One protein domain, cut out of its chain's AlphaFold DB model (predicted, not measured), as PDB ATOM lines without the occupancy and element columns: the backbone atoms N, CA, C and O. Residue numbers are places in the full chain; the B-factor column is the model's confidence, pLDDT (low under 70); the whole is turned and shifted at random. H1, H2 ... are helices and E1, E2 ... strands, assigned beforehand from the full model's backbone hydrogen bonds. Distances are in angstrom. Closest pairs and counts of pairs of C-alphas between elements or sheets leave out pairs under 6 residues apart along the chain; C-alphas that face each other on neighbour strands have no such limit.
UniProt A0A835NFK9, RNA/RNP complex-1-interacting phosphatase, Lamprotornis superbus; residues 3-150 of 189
ATOM      1  N   ASP A   3      28.765  -7.295 -90.804       74.62
ATOM      2  CA  ASP A   3      28.914  -8.122 -92.015       74.62
ATOM      3  C   ASP A   3      29.705  -9.424 -91.857       74.62
ATOM      4  O   ASP A   3      29.751 -10.229 -92.785       74.62
ATOM      5  N   ARG A   4      30.366  -9.629 -90.710       78.56
ATOM      6  CA  ARG A   4      31.116 -10.863 -90.405       78.56
ATOM      7  C   ARG A   4      30.343 -11.817 -89.497       78.56
ATOM      8  O   ARG A   4      30.769 -12.951 -89.328       78.56
ATOM      9  N   ASN A   5      29.256 -11.345 -88.885       83.69
ATOM     10  CA  ASN A   5      28.544 -12.059 -87.827       83.69
ATOM     11  C   ASN A   5      27.112 -12.458 -88.230       83.69
ATOM     12  O   ASN A   5      26.465 -13.169 -87.469       83.69
ATOM     13  N   LEU A   6      26.615 -11.981 -89.377       86.50
ATOM     14  CA  LEU A   6      25.273 -12.246 -89.900       86.50
ATOM     15  C   LEU A   6      25.348 -12.658 -91.374       86.50
ATOM     16  O   LEU A   6      26.083 -12.040 -92.160       86.50
ATOM     17  N   LEU A   7      24.550 -13.658 -91.753       89.00
ATOM     18  CA  LEU A   7      24.298 -13.984 -93.157       89.00
ATOM     19  C   LEU A   7      23.625 -12.783 -93.851       89.00
ATOM     20  O   LEU A   7      22.974 -11.994 -93.163       89.00
ATOM     21  N   PRO A   8      23.805 -12.569 -95.168       86.00
ATOM     22  CA  PRO A   8      23.213 -11.427 -95.873       86.00
ATOM     23  C   PRO A   8      21.697 -11.287 -95.671       86.00
ATOM     24  O   PRO A   8      21.197 -10.172 -95.563       86.00
ATOM     25  N   GLU A   9      20.989 -12.407 -95.552       89.06
ATOM     26  CA  GLU A   9      19.533 -12.497 -95.420       89.06
ATOM     27  C   GLU A   9      19.040 -12.071 -94.023       89.06
ATOM     28  O   GLU A   9      17.927 -11.564 -93.884       89.06
ATOM     29  N   ASP A  10      19.892 -12.213 -93.000       89.00
ATOM     30  CA  ASP A  10      19.628 -11.814 -91.609       89.00
ATOM     31  C   ASP A  10      19.981 -10.339 -91.328       89.00
ATOM     32  O   ASP A  10      19.793  -9.838 -90.212       89.00
ATOM     33  N   ARG A  11      20.542  -9.619 -92.310       92.12
ATOM     34  CA  ARG A  11      20.965  -8.224 -92.133       92.12
ATOM     35  C   ARG A  11      19.780  -7.272 -92.217       92.12
ATOM     36  O   ARG A  11      18.919  -7.358 -93.089       92.12
ATOM     37  N   PHE A  12      19.786  -6.296 -91.316       93.12
ATOM     38  CA  PHE A  12      18.887  -5.153 -91.373       93.12
ATOM     39  C   PHE A  12      19.637  -3.881 -90.976       93.12
ATOM     40  O   PHE A  12      19.781  -3.567 -89.793       93.12
ATOM     41  N   SER A  13      20.171  -3.190 -91.982       93.19
ATOM     42  CA  SER A  13      20.865  -1.908 -91.837       93.19
ATOM     43  C   SER A  13      19.880  -0.724 -91.853       93.19
ATOM     44  O   SER A  13      18.716  -0.885 -92.240       93.19
ATOM     45  N   PRO A  14      20.321   0.500 -91.506       94.62
ATOM     46  CA  PRO A  14      19.499   1.693 -91.693       94.62
ATOM     47  C   PRO A  14      19.095   1.930 -93.157       94.62
ATOM     48  O   PRO A  14      17.982   2.387 -93.413       94.62
ATOM     49  N   HIS A  15      19.945   1.553 -94.118       93.50
ATOM     50  CA  HIS A  15      19.624   1.609 -95.546       93.50
ATOM     51  C   HIS A  15      18.479   0.647 -95.911       93.50
ATOM     52  O   HIS A  15      17.590   1.007 -96.679       93.50
ATOM     53  N   ASP A  16      18.449  -0.558 -95.333       95.31
ATOM     54  CA  ASP A  16      17.353  -1.514 -95.558       95.31
ATOM     55  C   ASP A  16      16.027  -1.037 -94.954       95.31
ATOM     56  O   ASP A  16      14.968  -1.337 -95.503       95.31
ATOM     57  N   LEU A  17      16.068  -0.287 -93.847       96.19
ATOM     58  CA  LEU A  17      14.888   0.379 -93.293       96.19
ATOM     59  C   LEU A  17      14.355   1.447 -94.254       96.19
ATOM     60  O   LEU A  17      13.159   1.457 -94.527       96.19
ATOM     61  N   ILE A  18      15.225   2.330 -94.751       95.75
ATOM     62  CA  ILE A  18      14.843   3.437 -95.639       95.75
ATOM     63  C   ILE A  18      14.249   2.889 -96.938       95.75
ATOM     64  O   ILE A  18      13.109   3.214 -97.261       95.75
ATOM     65  N   ARG A  19      14.947   1.952 -97.593       96.06
ATOM     66  CA  ARG A  19      14.472   1.298 -98.819       96.06
ATOM     67  C   ARG A  19      13.093   0.651 -98.626       96.06
ATOM     68  O   ARG A  19      12.208   0.862 -99.442       96.06
ATOM     69  N   LYS A  20      12.862  -0.062 -97.513       97.12
ATOM     70  CA  LYS A  20      11.555  -0.687 -97.207       97.12
ATOM     71  C   LYS A  20      10.428   0.298 -96.882       97.12
ATOM     72  O   LYS A  20       9.267  -0.105 -96.900       97.12
ATOM     73  N   VAL A  21      10.748   1.542 -96.526       96.94
ATOM     74  CA  VAL A  21       9.770   2.626 -96.332       96.94
ATOM     75  C   VAL A  21       9.439   3.268 -97.686       96.94
ATOM     76  O   VAL A  21       8.267   3.410 -98.022       96.94
ATOM     77  N   GLU A  22      10.451   3.528 -98.515       95.44
ATOM     78  CA  GLU A  22      10.289   4.035 -99.887       95.44
ATOM     79  C   GLU A  22       9.514   3.050-100.786       95.44
ATOM     80  O   GLU A  22       8.608   3.458-101.511       95.44
ATOM     81  N   GLU A  23       9.781   1.742-100.672       97.75
ATOM     82  CA  GLU A  23       9.039   0.649-101.335       97.75
ATOM     83  C   GLU A  23       7.527   0.660-101.019       97.75
ATOM     84  O   GLU A  23       6.732   0.113-101.783       97.75
ATOM     85  N   ARG A  24       7.113   1.285 -99.906       97.19
ATOM     86  CA  ARG A  24       5.707   1.428 -99.487       97.19
ATOM     87  C   ARG A  24       5.082   2.765 -99.873       97.19
ATOM     88  O   ARG A  24       3.922   2.989 -99.546       97.19
ATOM     89  N   GLN A  25       5.837   3.640-100.541       97.06
ATOM     90  CA  GLN A  25       5.463   5.035-100.802       97.06
ATOM     91  C   GLN A  25       5.242   5.853 -99.510       97.06
ATOM     92  O   GLN A  25       4.534   6.857 -99.509       97.06
ATOM     93  N   GLU A  26       5.874   5.433 -98.410       97.06
ATOM     94  CA  GLU A  26       5.905   6.144 -97.130       97.06
ATOM     95  C   GLU A  26       7.203   6.978 -97.030       97.06
ATOM     96  O   GLU A  26       8.185   6.709 -97.723       97.06
ATOM     97  N   GLU A  27       7.260   7.975 -96.138       96.94
ATOM     98  CA  GLU A  27       8.497   8.723 -95.849       96.94
ATOM     99  C   GLU A  27       8.809   8.693 -94.349       96.94
ATOM    100  O   GLU A  27       7.963   9.012 -93.515       96.94
ATOM    101  N   LEU A  28      10.046   8.354 -93.975       97.56
ATOM    102  CA  LEU A  28      10.498   8.384 -92.584       97.56
ATOM    103  C   LEU A  28      11.065   9.769 -92.240       97.56
ATOM    104  O   LEU A  28      12.101  10.163 -92.768       97.56
ATOM    105  N   GLY A  29      10.431  10.499 -91.318       97.94
ATOM    106  CA  GLY A  29      10.890  11.839 -90.925       97.94
ATOM    107  C   GLY A  29      11.679  11.894 -89.610       97.94
ATOM    108  O   GLY A  29      12.454  12.833 -89.392       97.94
ATOM    109  N   LEU A  30      11.503  10.912 -88.718       98.62
ATOM    110  CA  LEU A  30      12.200  10.845 -87.428       98.62
ATOM    111  C   LEU A  30      12.462   9.402 -86.982       98.62
ATOM    112  O   LEU A  30      11.538   8.601 -86.908       98.62
ATOM    113  N   ILE A  31      13.690   9.112 -86.550       98.62
ATOM    114  CA  ILE A  31      14.022   7.939 -85.731       98.62
ATOM    115  C   ILE A  31      14.198   8.348 -84.262       98.62
ATOM    116  O   ILE A  31      14.986   9.242 -83.936       98.62
ATOM    117  N   ILE A  32      13.509   7.643 -83.364       98.75
ATOM    118  CA  ILE A  32      13.737   7.667 -81.917       98.75
ATOM    119  C   ILE A  32      14.373   6.338 -81.493       98.75
ATOM    120  O   ILE A  32      13.720   5.291 -81.471       98.75
ATOM    121  N   ASP A  33      15.649   6.399 -81.122       98.50
ATOM    122  CA  ASP A  33      16.436   5.243 -80.694       98.50
ATOM    123  C   ASP A  33      16.463   5.138 -79.162       98.50
ATOM    124  O   ASP A  33      16.991   6.006 -78.463       98.50
ATOM    125  N   LEU A  34      15.897   4.050 -78.639       98.44
ATOM    126  CA  LEU A  34      15.779   3.743 -77.212       98.44
ATOM    127  C   LEU A  34      16.864   2.771 -76.707       98.44
ATOM    128  O   LEU A  34      16.783   2.266 -75.581       98.44
ATOM    129  N   THR A  35      17.853   2.424 -77.532       97.25
ATOM    130  CA  THR A  35      18.962   1.545 -77.143       97.25
ATOM    131  C   THR A  35      19.867   2.215 -76.106       97.25
ATOM    132  O   THR A  35      20.073   3.426 -76.099       97.25
ATOM    133  N   TYR A  36      20.438   1.408 -75.207       95.62
ATOM    134  CA  TYR A  36      21.365   1.872 -74.167       95.62
ATOM    135  C   TYR A  36      22.831   1.712 -74.615       95.62
ATOM    136  O   TYR A  36      23.689   1.262 -73.866       95.62
ATOM    137  N   THR A  37      23.101   1.956 -75.900       94.12
ATOM    138  CA  THR A  37      24.426   1.804 -76.521       94.12
ATOM    139  C   THR A  37      24.442   2.474 -77.895       94.12
ATOM    140  O   THR A  37      23.412   2.528 -78.559       94.12
ATOM    141  N   THR A  38      25.590   2.974 -78.340       93.00
ATOM    142  CA  THR A  38      25.799   3.580 -79.670       93.00
ATOM    143  C   THR A  38      26.399   2.615 -80.700       93.00
ATOM    144  O   THR A  38      26.632   3.011 -81.828       93.00
ATOM    145  N   ARG A  39      26.630   1.345 -80.341       92.75
ATOM    146  CA  ARG A  39      27.419   0.385 -81.143       92.75
ATOM    147  C   ARG A  39      26.717  -0.270 -82.344       92.75
ATOM    148  O   ARG A  39      27.315  -1.149 -82.952       92.75
ATOM    149  N   TYR A  40      25.434   0.012 -82.575       91.38
ATOM    150  CA  TYR A  40      24.628  -0.728 -83.559       91.38
ATOM    151  C   TYR A  40      24.636  -0.078 -84.941       91.38
ATOM    152  O   TYR A  40      24.795  -0.792 -85.921       91.38
ATOM    153  N   TYR A  41      24.461   1.241 -84.987       94.12
ATOM    154  CA  TYR A  41      24.620   2.083 -86.168       94.12
ATOM    155  C   TYR A  41      24.812   3.543 -85.717       94.12
ATOM    156  O   TYR A  41      24.405   3.919 -84.605       94.12
ATOM    157  N   GLY A  42      25.455   4.348 -86.558       90.94
ATOM    158  CA  GLY A  42      25.744   5.764 -86.343       90.94
ATOM    159  C   GLY A  42      24.701   6.721 -86.933       90.94
ATOM    160  O   GLY A  42      23.802   6.331 -87.677       90.94
ATOM    161  N   ARG A  43      24.816   8.022 -86.631       92.25
ATOM    162  CA  ARG A  43      23.993   9.053 -87.305       92.25
ATOM    163  C   ARG A  43      24.447   9.244 -88.753       92.25
ATOM    164  O   ARG A  43      23.634   9.568 -89.609       92.25
ATOM    165  N   GLU A  44      25.732   9.068 -88.993       93.06
ATOM    166  CA  GLU A  44      26.436   9.111 -90.267       93.06
ATOM    167  C   GLU A  44      25.896   8.109 -91.305       93.06
ATOM    168  O   GLU A  44      25.989   8.374 -92.497       93.06
ATOM    169  N   GLU A  45      25.250   7.024 -90.868       94.19
ATOM    170  CA  GLU A  45      24.586   6.033 -91.736       94.19
ATOM    171  C   GLU A  45      23.161   6.441 -92.167       94.19
ATOM    172  O   GLU A  45      22.519   5.732 -92.941       94.19
ATOM    173  N   LEU A  46      22.633   7.563 -91.660       95.88
ATOM    174  CA  LEU A  46      21.286   8.055 -91.970       95.88
ATOM    175  C   LEU A  46      21.332   9.262 -92.929       95.88
ATOM    176  O   LEU A  46      22.182  10.141 -92.755       95.88
ATOM    177  N   PRO A  47      20.360   9.412 -93.854       95.25
ATOM    178  CA  PRO A  47      20.228  10.591 -94.707       95.25
ATOM    179  C   PRO A  47      20.276  11.909 -93.914       95.25
ATOM    180  O   PRO A  47      19.742  11.973 -92.802       95.25
ATOM    181  N   PRO A  48      20.865  12.998 -94.444       93.62
ATOM    182  CA  PRO A  48      20.895  14.295 -93.759       93.62
ATOM    183  C   PRO A  48      19.500  14.840 -93.409       93.62
ATOM    184  O   PRO A  48      19.322  15.449 -92.356       93.62
ATOM    185  N   THR A  49      18.502  14.559 -94.251       92.81
ATOM    186  CA  THR A  49      17.089  14.935 -94.076       92.81
ATOM    187  C   THR A  49      16.399  14.193 -92.927       92.81
ATOM    188  O   THR A  49      15.549  14.766 -92.243       92.81
ATOM    189  N   LEU A  50      16.786  12.941 -92.663       97.00
ATOM    190  CA  LEU A  50      16.181  12.106 -91.630       97.00
ATOM    191  C   LEU A  50      16.616  12.568 -90.234       97.00
ATOM    192  O   LEU A  50      17.792  12.530 -89.856       97.00
ATOM    193  N   ARG A  51      15.657  12.991 -89.409       97.56
ATOM    194  CA  ARG A  51      15.947  13.374 -88.025       97.56
ATOM    195  C   ARG A  51      16.201  12.124 -87.186       97.56
ATOM    196  O   ARG A  51      15.513  11.120 -87.310       97.56
ATOM    197  N   TYR A  52      17.154  12.209 -86.268       98.19
ATOM    198  CA  TYR A  52      17.490  11.134 -85.335       98.19
ATOM    199  C   TYR A  52      17.520  11.685 -83.912       98.19
ATOM    200  O   TYR A  52      17.886  12.841 -83.680       98.19
ATOM    201  N   SER A  53      17.093  10.891 -82.935       98.19
ATOM    202  CA  SER A  53      17.097  11.275 -81.526       98.19
ATOM    203  C   SER A  53      17.272  10.058 -80.631       98.19
ATOM    204  O   SER A  53      16.352   9.262 -80.456       98.19
ATOM    205  N   LYS A  54      18.444   9.950 -80.004       98.12
ATOM    206  CA  LYS A  54      18.729   8.895 -79.033       98.12
ATOM    207  C   LYS A  54      18.188   9.265 -77.649       98.12
ATOM    208  O   LYS A  54      18.427  10.366 -77.152       98.12
ATOM    209  N   ILE A  55      17.484   8.336 -77.009       97.88
ATOM    210  CA  ILE A  55      17.039   8.423 -75.617       97.88
ATOM    211  C   ILE A  55      17.515   7.158 -74.904       97.88
ATOM    212  O   ILE A  55      16.847   6.124 -74.945       97.88
ATOM    213  N   LEU A  56      18.672   7.235 -74.241       96.62
ATOM    214  CA  LEU A  56      19.252   6.109 -73.505       96.62
ATOM    215  C   LEU A  56      18.241   5.573 -72.479       96.62
ATOM    216  O   LEU A  56      17.984   6.194 -71.447       96.62
ATOM    217  N   THR A  57      17.636   4.424 -72.790       94.94
ATOM    218  CA  THR A  57      16.549   3.833 -72.002       94.94
ATOM    219  C   THR A  57      16.976   2.466 -71.485       94.94
ATOM    220  O   THR A  57      17.140   1.522 -72.266       94.94
ATOM    221  N   MET A  58      17.152   2.364 -70.165       92.62
ATOM    222  CA  MET A  58      17.453   1.102 -69.490       92.62
ATOM    223  C   MET A  58      16.383   0.051 -69.799       92.62
ATOM    224  O   MET A  58      15.194   0.351 -69.905       92.62
ATOM    225  N   GLY A  59      16.821  -1.189 -70.013       87.31
ATOM    226  CA  GLY A  59      15.917  -2.324 -70.173       87.31
ATOM    227  C   GLY A  59      15.451  -2.862 -68.821       87.31
ATOM    228  O   GLY A  59      16.095  -2.623 -67.808       87.31
ATOM    229  N   ARG A  60      14.372  -3.655 -68.833       89.62
ATOM    230  CA  ARG A  60      13.769  -4.351 -67.672       89.62
ATOM    231  C   ARG A  60      13.112  -3.428 -66.633       89.62
ATOM    232  O   ARG A  60      12.076  -3.803 -66.099       89.62
ATOM    233  N   GLU A  61      13.633  -2.231 -66.406       93.94
ATOM    234  CA  GLU A  61      13.074  -1.214 -65.504       93.94
ATOM    235  C   GLU A  61      12.083  -0.279 -66.207       93.94
ATOM    236  O   GLU A  61      12.138  -0.110 -67.430       93.94
ATOM    237  N   ILE A  62      11.175   0.334 -65.440       97.44
ATOM    238  CA  ILE A  62      10.240   1.345 -65.954       97.44
ATOM    239  C   ILE A  62      11.030   2.602 -66.352       97.44
ATOM    240  O   ILE A  62      11.733   3.161 -65.507       97.44
ATOM    241  N   PRO A  63      10.908   3.095 -67.601       96.62
ATOM    242  CA  PRO A  63      11.528   4.348 -68.012       96.62
ATOM    243  C   PRO A  63      11.173   5.502 -67.068       96.62
ATOM    244  O   PRO A  63      10.005   5.772 -66.798       96.62
ATOM    245  N   ASN A  64      12.188   6.206 -66.569       96.19
ATOM    246  CA  ASN A  64      11.983   7.283 -65.603       96.19
ATOM    247  C   ASN A  64      11.226   8.489 -66.207       96.19
ATOM    248  O   ASN A  64      11.090   8.641 -67.427       96.19
ATOM    249  N   ARG A  65      10.766   9.404 -65.340       95.94
ATOM    250  CA  ARG A  65       9.990  10.598 -65.733       95.94
ATOM    251  C   ARG A  65      10.688  11.445 -66.808       95.94
ATOM    252  O   ARG A  65      10.003  11.946 -67.696       95.94
ATOM    253  N   LYS A  66      12.020  11.587 -66.768       97.56
ATOM    254  CA  LYS A  66      12.796  12.355 -67.762       97.56
ATOM    255  C   LYS A  66      12.743  11.682 -69.136       97.56
ATOM    256  O   LYS A  66      12.475  12.362 -70.123       97.56
ATOM    257  N   THR A  67      12.918  10.360 -69.197       98.00
ATOM    258  CA  THR A  67      12.796   9.569 -70.433       98.00
ATOM    259  C   THR A  67      11.387   9.654 -71.025       98.00
ATOM    260  O   THR A  67      11.248   9.973 -72.205       98.00
ATOM    261  N   ILE A  68      10.341   9.462 -70.210       98.25
ATOM    262  CA  ILE A  68       8.940   9.549 -70.663       98.25
ATOM    263  C   ILE A  68       8.619  10.949 -71.208       98.25
ATOM    264  O   ILE A  68       8.064  11.076 -72.299       98.25
ATOM    265  N   LEU A  69       8.983  12.014 -70.482       98.25
ATOM    266  CA  LEU A  69       8.742  13.390 -70.933       98.25
ATOM    267  C   LEU A  69       9.526  13.725 -72.208       98.25
ATOM    268  O   LEU A  69       8.979  14.368 -73.102       98.25
ATOM    269  N   ARG A  70      10.779  13.261 -72.332       98.62
ATOM    270  CA  ARG A  70      11.587  13.474 -73.541       98.62
ATOM    271  C   ARG A  70      10.991  12.768 -74.758       98.62
ATOM    272  O   ARG A  70      10.953  13.379 -75.822       98.62
ATOM    273  N   PHE A  71      10.507  11.536 -74.597       98.81
ATOM    274  CA  PHE A  71       9.825  10.800 -75.662       98.81
ATOM    275  C   PHE A  71       8.579  11.556 -76.142       98.81
ATOM    276  O   PHE A  71       8.494  11.911 -77.317       98.81
ATOM    277  N   LYS A  72       7.675  11.915 -75.220       98.62
ATOM    278  CA  LYS A  72       6.458  12.680 -75.545       98.62
ATOM    279  C   LYS A  72       6.749  14.013 -76.223       98.62
ATOM    280  O   LYS A  72       6.079  14.359 -77.189       98.62
ATOM    281  N   TYR A  73       7.749  14.752 -75.736       98.56
ATOM    282  CA  TYR A  73       8.171  16.010 -76.347       98.56
ATOM    283  C   TYR A  73       8.635  15.813 -77.793       98.56
ATOM    284  O   TYR A  73       8.260  16.600 -78.657       98.56
ATOM    285  N   LEU A  74       9.440  14.780 -78.068       98.75
ATOM    286  CA  LEU A  74       9.953  14.518 -79.414       98.75
ATOM    287  C   LEU A  74       8.833  14.138 -80.386       98.75
ATOM    288  O   LEU A  74       8.772  14.727 -81.463       98.75
ATOM    289  N   VAL A  75       7.932  13.237 -79.979       98.75
ATOM    290  CA  VAL A  75       6.758  12.843 -80.776       98.75
ATOM    291  C   VAL A  75       5.856  14.052 -81.030       98.75
ATOM    292  O   VAL A  75       5.658  14.429 -82.182       98.75
ATOM    293  N   LYS A  76       5.405  14.755 -79.980       98.25
ATOM    294  CA  LYS A  76       4.510  15.913 -80.131       98.25
ATOM    295  C   LYS A  76       5.142  17.045 -80.948       98.25
ATOM    296  O   LYS A  76       4.464  17.632 -81.788       98.25
ATOM    297  N   LYS A  77       6.436  17.339 -80.759       98.44
ATOM    298  CA  LYS A  77       7.164  18.327 -81.577       98.44
ATOM    299  C   LYS A  77       7.231  17.906 -83.043       98.44
ATOM    300  O   LYS A  77       7.154  18.769 -83.908       98.44
ATOM    301  N   PHE A  78       7.426  16.618 -83.320       98.56
ATOM    302  CA  PHE A  78       7.461  16.121 -84.689       98.56
ATOM    303  C   PHE A  78       6.089  16.243 -85.357       98.56
ATOM    304  O   PHE A  78       6.012  16.889 -86.395       98.56
ATOM    305  N   LEU A  79       5.027  15.734 -84.726       98.12
ATOM    306  CA  LEU A  79       3.656  15.805 -85.252       98.12
ATOM    307  C   LEU A  79       3.198  17.258 -85.465       98.12
ATOM    308  O   LEU A  79       2.663  17.595 -86.511       98.12
ATOM    309  N   THR A  80       3.491  18.162 -84.522       97.88
ATOM    310  CA  THR A  80       3.141  19.594 -84.658       97.88
ATOM    311  C   THR A  80       3.841  20.260 -85.851       97.88
ATOM    312  O   THR A  80       3.272  21.148 -86.480       97.88
ATOM    313  N   ALA A  81       5.080  19.854 -86.148       97.81
ATOM    314  CA  ALA A  81       5.888  20.409 -87.235       97.81
ATOM    315  C   ALA A  81       5.649  19.733 -88.599       97.81
ATOM    316  O   ALA A  81       6.187  20.206 -89.590       97.81
ATOM    317  N   ASN A  82       4.879  18.641 -88.633       97.56
ATOM    318  CA  ASN A  82       4.542  17.857 -89.823       97.56
ATOM    319  C   ASN A  82       3.028  17.597 -89.849       97.56
ATOM    320  O   ASN A  82       2.576  16.480 -90.042       97.56
ATOM    321  N   LYS A  83       2.231  18.629 -89.557       97.06
ATOM    322  CA  LYS A  83       0.757  18.546 -89.519       97.06
ATOM    323  C   LYS A  83       0.107  18.517 -90.912       97.06
ATOM    324  O   LYS A  83      -1.113  18.474 -91.020       97.06
ATOM    325  N   ASP A  84       0.925  18.691 -91.941       97.50
ATOM    326  CA  ASP A  84       0.608  18.901 -93.352       97.50
ATOM    327  C   ASP A  84       1.172  17.779 -94.243       97.50
ATOM    328  O   ASP A  84       1.140  17.886 -95.467       97.50
ATOM    329  N   ASN A  85       1.712  16.720 -93.634       96.75
ATOM    330  CA  ASN A  85       2.271  15.556 -94.306       96.75
ATOM    331  C   ASN A  85       2.224  14.319 -93.391       96.75
ATOM    332  O   ASN A  85       2.176  14.448 -92.171       96.75
ATOM    333  N   ASP A  86       2.313  13.127 -93.978       96.38
ATOM    334  CA  ASP A  86       2.172  11.851 -93.262       96.38
ATOM    335  C   ASP A  86       3.521  11.186 -92.913       96.38
ATOM    336  O   ASP A  86       3.624   9.961 -92.820       96.38
ATOM    337  N   LYS A  87       4.596  11.973 -92.723       98.06
ATOM    338  CA  LYS A  87       5.931  11.424 -92.420       98.06
ATOM    339  C   LYS A  87       5.926  10.606 -91.124       98.06
ATOM    340  O   LYS A  87       5.506  11.060 -90.059       98.06
ATOM    341  N   LEU A  88       6.503   9.413 -91.191       98.31
ATOM    342  CA  LEU A  88       6.525   8.445 -90.104       98.31
ATOM    343  C   LEU A  88       7.556   8.778 -89.014       98.31
ATOM    344  O   LEU A  88       8.619   9.360 -89.261       98.31
ATOM    345  N   ILE A  89       7.265   8.299 -87.798       98.69
ATOM    346  CA  ILE A  89       8.210   8.236 -86.677       98.69
ATOM    347  C   ILE A  89       8.594   6.772 -86.429       98.69
ATOM    348  O   ILE A  89       7.820   5.995 -85.869       98.69
ATOM    349  N   GLY A  90       9.822   6.401 -86.776       98.44
ATOM    350  CA  GLY A  90      10.402   5.110 -86.421       98.44
ATOM    351  C   GLY A  90      10.827   5.098 -84.955       98.44
ATOM    352  O   GLY A  90      11.631   5.926 -84.531       98.44
ATOM    353  N   VAL A  91      10.328   4.151 -84.158       98.69
ATOM    354  CA  VAL A  91      10.723   3.995 -82.749       98.69
ATOM    355  C   VAL A  91      11.269   2.595 -82.528       98.69
ATOM    356  O   VAL A  91      10.540   1.614 -82.661       98.69
ATOM    357  N   HIS A  92      12.530   2.476 -82.119       98.25
ATOM    358  CA  HIS A  92      13.131   1.169 -81.867       98.25
ATOM    359  C   HIS A  92      13.869   1.108 -80.531       98.25
ATOM    360  O   HIS A  92      14.315   2.098 -79.964       98.25
ATOM    361  N   CYS A  93      14.007  -0.113 -80.032       97.00
ATOM    362  CA  CYS A  93      14.978  -0.473 -79.011       97.00
ATOM    363  C   CYS A  93      15.826  -1.622 -79.583       97.00
ATOM    364  O   CYS A  93      16.018  -1.671 -80.793       97.00
ATOM    365  N   THR A  94      16.314  -2.566 -78.773       96.00
ATOM    366  CA  THR A  94      17.082  -3.711 -79.310       96.00
ATOM    367  C   THR A  94      16.222  -4.665 -80.155       96.00
ATOM    368  O   THR A  94      16.687  -5.124 -81.183       96.00
ATOM    369  N   HIS A  95      14.970  -4.937 -79.759       95.12
ATOM    370  CA  HIS A  95      14.065  -5.874 -80.467       95.12
ATOM    371  C   HIS A  95      12.766  -5.206 -80.972       95.12
ATOM    372  O   HIS A  95      11.841  -5.870 -81.438       95.12
ATOM    373  N   GLY A  96      12.638  -3.887 -80.790       96.75
ATOM    374  CA  GLY A  96      11.422  -3.136 -81.139       96.75
ATOM    375  C   GLY A  96      10.150  -3.569 -80.392       96.75
ATOM    376  O   GLY A  96       9.058  -3.282 -80.866       96.75
ATOM    377  N   LEU A  97      10.274  -4.289 -79.269       97.12
ATOM    378  CA  LEU A  97       9.148  -4.859 -78.520       97.12
ATOM    379  C   LEU A  97       8.918  -4.099 -77.207       97.12
ATOM    380  O   LEU A  97       8.287  -3.053 -77.204       97.12
ATOM    381  N   ASN A  98       9.501  -4.553 -76.095       97.88
ATOM    382  CA  ASN A  98       9.139  -4.086 -74.751       97.88
ATOM    383  C   ASN A  98       9.297  -2.567 -74.494       97.88
ATOM    384  O   ASN A  98       8.324  -1.906 -74.144       97.88
ATOM    385  N   ARG A  99      10.498  -1.981 -74.658       98.12
ATOM    386  CA  ARG A  99      10.717  -0.527 -74.419       98.12
ATOM    387  C   ARG A  99       9.986   0.352 -75.438       98.12
ATOM    388  O   ARG A  99       9.503   1.419 -75.074       98.12
ATOM    389  N   THR A 100       9.921  -0.110 -76.689       98.50
ATOM    390  CA  THR A 100       9.212   0.558 -77.786       98.50
ATOM    391  C   THR A 100       7.720   0.617 -77.477       98.50
ATOM    392  O   THR A 100       7.181   1.708 -77.334       98.50
ATOM    393  N   GLY A 101       7.092  -0.542 -77.268       98.44
ATOM    394  CA  GLY A 101       5.679  -0.667 -76.925       98.44
ATOM    395  C   GLY A 101       5.321   0.105 -75.668       98.44
ATOM    396  O   GLY A 101       4.377   0.882 -75.694       98.44
ATOM    397  N   TYR A 102       6.126   0.013 -74.602       98.56
ATOM    398  CA  TYR A 102       5.874   0.807 -73.401       98.56
ATOM    399  C   TYR A 102       5.818   2.311 -73.692       98.56
ATOM    400  O   TYR A 102       4.844   2.950 -73.311       98.56
ATOM    401  N   LEU A 103       6.815   2.894 -74.369       98.69
ATOM    402  CA  LEU A 103       6.818   4.341 -74.618       98.69
ATOM    403  C   LEU A 103       5.767   4.782 -75.649       98.69
ATOM    404  O   LEU A 103       5.185   5.851 -75.468       98.69
ATOM    405  N   VAL A 104       5.469   3.958 -76.660       98.75
ATOM    406  CA  VAL A 104       4.386   4.209 -77.628       98.75
ATOM    407  C   VAL A 104       3.024   4.175 -76.932       98.75
ATOM    408  O   VAL A 104       2.317   5.181 -76.955       98.75
ATOM    409  N   CYS A 105       2.686   3.101 -76.208       98.69
ATOM    410  CA  CYS A 105       1.447   3.031 -75.426       98.69
ATOM    411  C   CYS A 105       1.366   4.174 -74.407       98.69
ATOM    412  O   CYS A 105       0.317   4.788 -74.241       98.69
ATOM    413  N   ARG A 106       2.484   4.530 -73.761       98.12
ATOM    414  CA  ARG A 106       2.529   5.634 -72.793       98.12
ATOM    415  C   ARG A 106       2.313   7.012 -73.425       98.12
ATOM    416  O   ARG A 106       1.883   7.928 -72.725       98.12
ATOM    417  N   TYR A 107       2.604   7.178 -74.713       98.56
ATOM    418  CA  TYR A 107       2.213   8.366 -75.465       98.56
ATOM    419  C   TYR A 107       0.706   8.349 -75.761       98.56
ATOM    420  O   TYR A 107       0.017   9.296 -75.392       98.56
ATOM    421  N   LEU A 108       0.185   7.250 -76.320       98.44
ATOM    422  CA  LEU A 108      -1.239   7.098 -76.650       98.44
ATOM    423  C   LEU A 108      -2.155   7.313 -75.430       98.44
ATOM    424  O   LEU A 108      -3.157   8.011 -75.527       98.44
ATOM    425  N   ILE A 109      -1.783   6.779 -74.264       98.00
ATOM    426  CA  ILE A 109      -2.558   6.914 -73.020       98.00
ATOM    427  C   ILE A 109      -2.480   8.333 -72.445       98.00
ATOM    428  O   ILE A 109      -3.500   8.945 -72.138       98.00
ATOM    429  N   ASP A 110      -1.265   8.852 -72.244       96.38
ATOM    430  CA  ASP A 110      -1.068  10.095 -71.489       96.38
ATOM    431  C   ASP A 110      -1.195  11.370 -72.361       96.38
ATOM    432  O   ASP A 110      -1.109  12.471 -71.812       96.38
ATOM    433  N   VAL A 111      -1.275  11.256 -73.695       96.00
ATOM    434  CA  VAL A 111      -1.350  12.402 -74.630       96.00
ATOM    435  C   VAL A 111      -2.589  12.327 -75.519       96.00
ATOM    436  O   VAL A 111      -3.328  13.302 -75.572       96.00
ATOM    437  N   GLU A 112      -2.846  11.176 -76.145       95.81
ATOM    438  CA  GLU A 112      -4.023  10.972 -77.012       95.81
ATOM    439  C   GLU A 112      -5.263  10.481 -76.229       95.81
ATOM    440  O   GLU A 112      -6.337  10.298 -76.794       95.81
ATOM    441  N   GLY A 113      -5.137  10.270 -74.911       95.62
ATOM    442  CA  GLY A 113      -6.245   9.907 -74.018       95.62
ATOM    443  C   GLY A 113      -6.782   8.479 -74.187       95.62
ATOM    444  O   GLY A 113      -7.856   8.175 -73.663       95.62
ATOM    445  N   MET A 114      -6.058   7.614 -74.902       97.12
ATOM    446  CA  MET A 114      -6.457   6.236 -75.193       97.12
ATOM    447  C   MET A 114      -6.558   5.384 -73.915       97.12
ATOM    448  O   MET A 114      -5.782   5.557 -72.971       97.12
ATOM    449  N   ASP A 115      -7.493   4.429 -73.891       97.25
ATOM    450  CA  ASP A 115      -7.546   3.430 -72.820       97.25
ATOM    451  C   ASP A 115      -6.250   2.585 -72.786       97.25
ATOM    452  O   ASP A 115      -5.751   2.197 -73.848       97.25
ATOM    453  N   PRO A 116      -5.680   2.272 -71.603       98.00
ATOM    454  CA  PRO A 116      -4.445   1.501 -71.523       98.00
ATOM    455  C   PRO A 116      -4.477   0.103 -72.132       98.00
ATOM    456  O   PRO A 116      -3.473  -0.291 -72.721       98.00
ATOM    457  N   ASN A 117      -5.577  -0.644 -72.005       97.75
ATOM    458  CA  ASN A 117      -5.667  -1.974 -72.607       97.75
ATOM    459  C   ASN A 117      -5.790  -1.843 -74.126       97.75
ATOM    460  O   ASN A 117      -5.013  -2.472 -74.840       97.75
ATOM    461  N   ALA A 118      -6.635  -0.928 -74.614       98.25
ATOM    462  CA  ALA A 118      -6.752  -0.642 -76.046       98.25
ATOM    463  C   ALA A 118      -5.407  -0.219 -76.675       98.25
ATOM    464  O   ALA A 118      -5.053  -0.688 -77.755       98.25
ATOM    465  N   ALA A 119      -4.612   0.609 -75.985       98.56
ATOM    466  CA  ALA A 119      -3.280   1.007 -76.445       98.56
ATOM    467  C   ALA A 119      -2.297  -0.177 -76.514       98.56
ATOM    468  O   ALA A 119      -1.534  -0.293 -77.475       98.56
ATOM    469  N   ILE A 120      -2.315  -1.064 -75.511       98.56
ATOM    470  CA  ILE A 120      -1.487  -2.281 -75.475       98.56
ATOM    471  C   ILE A 120      -1.903  -3.252 -76.585       98.56
ATOM    472  O   ILE A 120      -1.043  -3.740 -77.314       98.56
ATOM    473  N   GLU A 121      -3.199  -3.507 -76.750       98.56
ATOM    474  CA  GLU A 121      -3.748  -4.385 -77.789       98.56
ATOM    475  C   GLU A 121      -3.425  -3.873 -79.194       98.56
ATOM    476  O   GLU A 121      -2.945  -4.643 -80.029       98.56
ATOM    477  N   LEU A 122      -3.602  -2.570 -79.439       98.69
ATOM    478  CA  LEU A 122      -3.254  -1.930 -80.707       98.69
ATOM    479  C   LEU A 122      -1.760  -2.088 -81.021       98.69
ATOM    480  O   LEU A 122      -1.413  -2.521 -82.120       98.69
ATOM    481  N   PHE A 123      -0.873  -1.807 -80.057       98.62
ATOM    482  CA  PHE A 123       0.563  -2.002 -80.256       98.62
ATOM    483  C   PHE A 123       0.905  -3.473 -80.530       98.62
ATOM    484  O   PHE A 123       1.629  -3.758 -81.482       98.62
ATOM    485  N   ASN A 124       0.370  -4.404 -79.737       98.44
ATOM    486  CA  ASN A 124       0.622  -5.838 -79.890       98.44
ATOM    487  C   ASN A 124       0.187  -6.337 -81.280       98.44
ATOM    488  O   ASN A 124       0.948  -7.043 -81.947       98.44
ATOM    489  N   LYS A 125      -1.002  -5.920 -81.742       98.44
ATOM    490  CA  LYS A 125      -1.544  -6.234 -83.070       98.44
ATOM    491  C   LYS A 125      -0.661  -5.677 -84.186       98.44
ATOM    492  O   LYS A 125      -0.254  -6.429 -85.064       98.44
ATOM    493  N   CYS A 126      -0.327  -4.386 -84.144       97.75
ATOM    494  CA  CYS A 126       0.492  -3.743 -85.177       97.75
ATOM    495  C   CYS A 126       1.950  -4.229 -85.183       97.75
ATOM    496  O   CYS A 126       2.586  -4.245 -86.234       97.75
ATOM    497  N   ARG A 127       2.497  -4.641 -84.031       97.56
ATOM    498  CA  ARG A 127       3.864  -5.173 -83.922       97.56
ATOM    499  C   ARG A 127       3.975  -6.649 -84.320       97.56
ATOM    500  O   ARG A 127       5.090  -7.095 -84.601       97.56
ATOM    501  N   GLY A 128       2.867  -7.393 -84.298       97.62
ATOM    502  CA  GLY A 128       2.814  -8.846 -84.507       97.62
ATOM    503  C   GLY A 128       3.264  -9.683 -83.300       97.62
ATOM    504  O   GLY A 128       3.269 -10.908 -83.377       97.62
ATOM    505  N   HIS A 129       3.636  -9.047 -82.184       96.69
ATOM    506  CA  HIS A 129       4.094  -9.715 -80.963       96.69
ATOM    507  C   HIS A 129       3.641  -8.927 -79.724       96.69
ATOM    508  O   HIS A 129       3.691  -7.693 -79.748       96.69
ATOM    509  N   PRO A 130       3.246  -9.602 -78.630       97.62
ATOM    510  CA  PRO A 130       2.833  -8.930 -77.407       97.62
ATOM    511  C   PRO A 130       4.014  -8.322 -76.642       97.62
ATOM    512  O   PRO A 130       5.111  -8.877 -76.621       97.62
ATOM    513  N   ILE A 131       3.785  -7.209 -75.939       97.94
ATOM    514  CA  ILE A 131       4.682  -6.771 -74.859       97.94
ATOM    515  C   ILE A 131       4.757  -7.898 -73.814       97.94
ATOM    516  O   ILE A 131       3.738  -8.329 -73.289       97.94
ATOM    517  N   GLU A 132       5.964  -8.362 -73.496       97.06
ATOM    518  CA  GLU A 132       6.209  -9.522 -72.619       97.06
ATOM    519  C   GLU A 132       6.465  -9.110 -71.163       97.06
ATOM    520  O   GLU A 132       6.335  -9.899 -70.229       97.06
ATOM    521  N   ARG A 133       6.934  -7.874 -70.949       97.06
ATOM    522  CA  ARG A 133       7.391  -7.407 -69.634       97.06
ATOM    523  C   ARG A 133       6.197  -7.045 -68.759       97.06
ATOM    524  O   ARG A 133       5.670  -5.940 -68.847       97.06
ATOM    525  N   THR A 134       5.813  -7.951 -67.863       97.50
ATOM    526  CA  THR A 134       4.659  -7.802 -66.961       97.50
ATOM    527  C   THR A 134       4.657  -6.484 -66.184       97.50
ATOM    528  O   THR A 134       3.612  -5.855 -66.048       97.50
ATOM    529  N   ASN A 135       5.820  -6.003 -65.731       97.69
ATOM    530  CA  ASN A 135       5.920  -4.713 -65.045       97.69
ATOM    531  C   ASN A 135       5.563  -3.522 -65.954       97.69
ATOM    532  O   ASN A 135       4.972  -2.557 -65.478       97.69
ATOM    533  N   TYR A 136       5.871  -3.594 -67.254       98.12
ATOM    534  CA  TYR A 136       5.514  -2.561 -68.233       98.12
ATOM    535  C   TYR A 136       3.998  -2.543 -68.451       98.12
ATOM    536  O   TYR A 136       3.388  -1.480 -68.378       98.12
ATOM    537  N   ILE A 137       3.393  -3.721 -68.639       98.19
ATOM    538  CA  ILE A 137       1.940  -3.901 -68.799       98.19
ATOM    539  C   ILE A 137       1.201  -3.344 -67.572       98.19
ATOM    540  O   ILE A 137       0.349  -2.467 -67.703       98.19
ATOM    541  N   GLN A 138       1.592  -3.772 -66.367       97.81
ATOM    542  CA  GLN A 138       0.976  -3.328 -65.114       97.81
ATOM    543  C   GLN A 138       1.117  -1.815 -64.878       97.81
ATOM    544  O   GLN A 138       0.194  -1.189 -64.358       97.81
ATOM    545  N   ASP A 139       2.252  -1.202 -65.231       97.56
ATOM    546  CA  ASP A 139       2.444   0.246 -65.073       97.56
ATOM    547  C   ASP A 139       1.583   1.073 -66.044       97.56
ATOM    548  O   ASP A 139       1.099   2.142 -65.663       97.56
ATOM    549  N   LEU A 140       1.359   0.568 -67.264       97.75
ATOM    550  CA  LEU A 140       0.435   1.153 -68.241       97.75
ATOM    551  C   LEU A 140      -1.021   1.012 -67.772       97.75
ATOM    552  O   LEU A 140      -1.736   2.009 -67.703       97.75
ATOM    553  N   GLN A 141      -1.447  -0.186 -67.364       96.94
ATOM    554  CA  GLN A 141      -2.813  -0.447 -66.886       96.94
ATOM    555  C   GLN A 141      -3.186   0.420 -65.673       96.94
ATOM    556  O   GLN A 141      -4.276   0.990 -65.620       96.94
ATOM    557  N   LYS A 142      -2.244   0.647 -64.746       94.94
ATOM    558  CA  LYS A 142      -2.411   1.566 -63.599       94.94
ATOM    559  C   LYS A 142      -2.653   3.037 -63.987       94.94
ATOM    560  O   LYS A 142      -2.892   3.856 -63.100       94.94
ATOM    561  N   ARG A 143      -2.577   3.417 -65.269       88.88
ATOM    562  CA  ARG A 143      -2.931   4.770 -65.744       88.88
ATOM    563  C   ARG A 143      -4.429   4.966 -65.968       88.88
ATOM    564  O   ARG A 143      -4.878   6.102 -65.855       88.88
ATOM    565  N   ALA A 144      -5.201   3.891 -66.160       69.44
ATOM    566  CA  ALA A 144      -6.660   3.966 -66.291       69.44
ATOM    567  C   ALA A 144      -7.291   4.672 -65.078       69.44
ATOM    568  O   ALA A 144      -8.069   5.610 -65.228       69.44
ATOM    569  N   LEU A 145      -6.850   4.290 -63.873       60.19
ATOM    570  CA  LEU A 145      -7.327   4.833 -62.599       60.19
ATOM    571  C   LEU A 145      -7.161   6.361 -62.515       60.19
ATOM    572  O   LEU A 145      -8.111   7.066 -62.189       60.19
ATOM    573  N   LYS A 146      -5.995   6.887 -62.916       58.28
ATOM    574  CA  LYS A 146      -5.714   8.334 -62.885       58.28
ATOM    575  C   LYS A 146      -6.542   9.126 -63.894       58.28
ATOM    576  O   LYS A 146      -6.954  10.246 -63.603       58.28
ATOM    577  N   ASN A 147      -6.812   8.549 -65.064       55.06
ATOM    578  CA  ASN A 147      -7.658   9.189 -66.069       55.06
ATOM    579  C   ASN A 147      -9.139   9.196 -65.633       55.06
ATOM    580  O   ASN A 147      -9.861  10.137 -65.962       55.06
ATOM    581  N   CYS A 148      -9.591   8.203 -64.859       52.00
ATOM    582  CA  CYS A 148     -10.938   8.172 -64.279       52.00
ATOM    583  C   CYS A 148     -11.109   9.137 -63.091       52.00
ATOM    584  O   CYS A 148     -12.113   9.842 -63.036       52.00
ATOM    585  N   GLU A 149     -10.127   9.241 -62.189       51.50
ATOM    586  CA  GLU A 149     -10.150  10.203 -61.071       51.50
ATOM    587  C   GLU A 149     -10.331  11.651 -61.562       51.50
ATOM    588  O   GLU A 149     -11.174  12.385 -61.044       51.50
ATOM    589  N   VAL A 150      -9.610  12.048 -62.619       53.78
ATOM    590  CA  VAL A 150      -9.731  13.390 -63.219       53.78
ATOM    591  C   VAL A 150     -11.094  13.602 -63.894       53.78
ATOM    592  O   VAL A 150     -11.654  14.694 -63.796       53.78
TER     593      VAL A 150
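What this domain is: This is residues 3 to 150 of the 189 residues of the protein "RNA/RNP complex-1-interacting phosphatase" of Lamprotornis superbus (UniProt A0A835NFK9). A small parallel sheet of three strands has the long helix H2 packed along one of its faces, and beyond it H3, H4 and H5 make a cluster of helices with H3 in its middle. H1 only grazes the sheet, H6 lies farthest from the mean of the C-alphas, and residues 4 to 10, near the first printed residue, stick out free. The printed part has 148 residues with six named helices and three named strands, in the order H1 E1 E2 H2 E3 H3 H4 H5 H6; the sheet runs E2 E1 E3, all parallel. The class is mostly helix, and the whole is compact, with a radius of gyration of the C-alphas of 16.1 A and spans of 51 by 38 by 28 A.

Where its parts are: H1, residues 14 to 22, begins at C-alpha 14 (19.499, 1.693, -91.693) and is 12.5 A long. Strands E1, residues 28 to 33, and E2, residues 51 to 54, measure 13.7 A and 10.4 A. H2, residues 65 to 81, is the longest helix at 24.0 A, beginning at C-alpha 65 (9.990, 10.598, -65.733). Strand E3, residues 88 to 92, measures 12.8 A. H3, residues 98 to 110, is 17.8 A long and H4, residues 116 to 127, 16.3 A. H5 holds residues 134 to 141, 10.5 A, and H6 residues 143 to 150, 11.3 A, ending at C-alpha 150 (-9.731, 13.390, -63.219).

How they stand to each other: E1 is the inner strand. N 31 and O 51 are 2.8 A apart between E1 and E2, and N 32 and O 90 are 2.8 A apart between E1 and E3, both within hydrogen-bond range. H2 lies over E1 at a height over the sheet of 10.6 A, along the strands, at 5 degrees to E1 on the local plane. E2, H2 and E3 form a split strand-helix-strand unit, two parallel strands joined through a helix with E1 between them, and its crossover is right-handed. H2 and H3 form two layers with the sheet, helices on one face of it. H3 is the hub. With residues 103 to 107 alone it touches H2, closest at the C-alphas of Lys 72 and Tyr 107, 6.1 A. H3 and H4, a helical hairpin, touch at a steep tilt of 45 degrees, opposite ways, closest at the C-alphas of Cys 105 and Ala 119, 5.2 A. H3 and H5 touch at a shallow tilt of 10 degrees, the same way, closest at the C-alphas of Tyr 102 and Tyr 136, 6.2 A. H5 and H6 meet only through their link. In the six helices every O i to N i+4 pair is within hydrogen-bond range.

The domain as a whole: The C-alphas farthest apart, those of Arg 4 and Glu 149, are 54.8 A apart. The printed part has no cut; the link from E1 to E2, 17 residues, is long. Mean pLDDT of the printed part is 94.2, with residues 144 to 150 under 70.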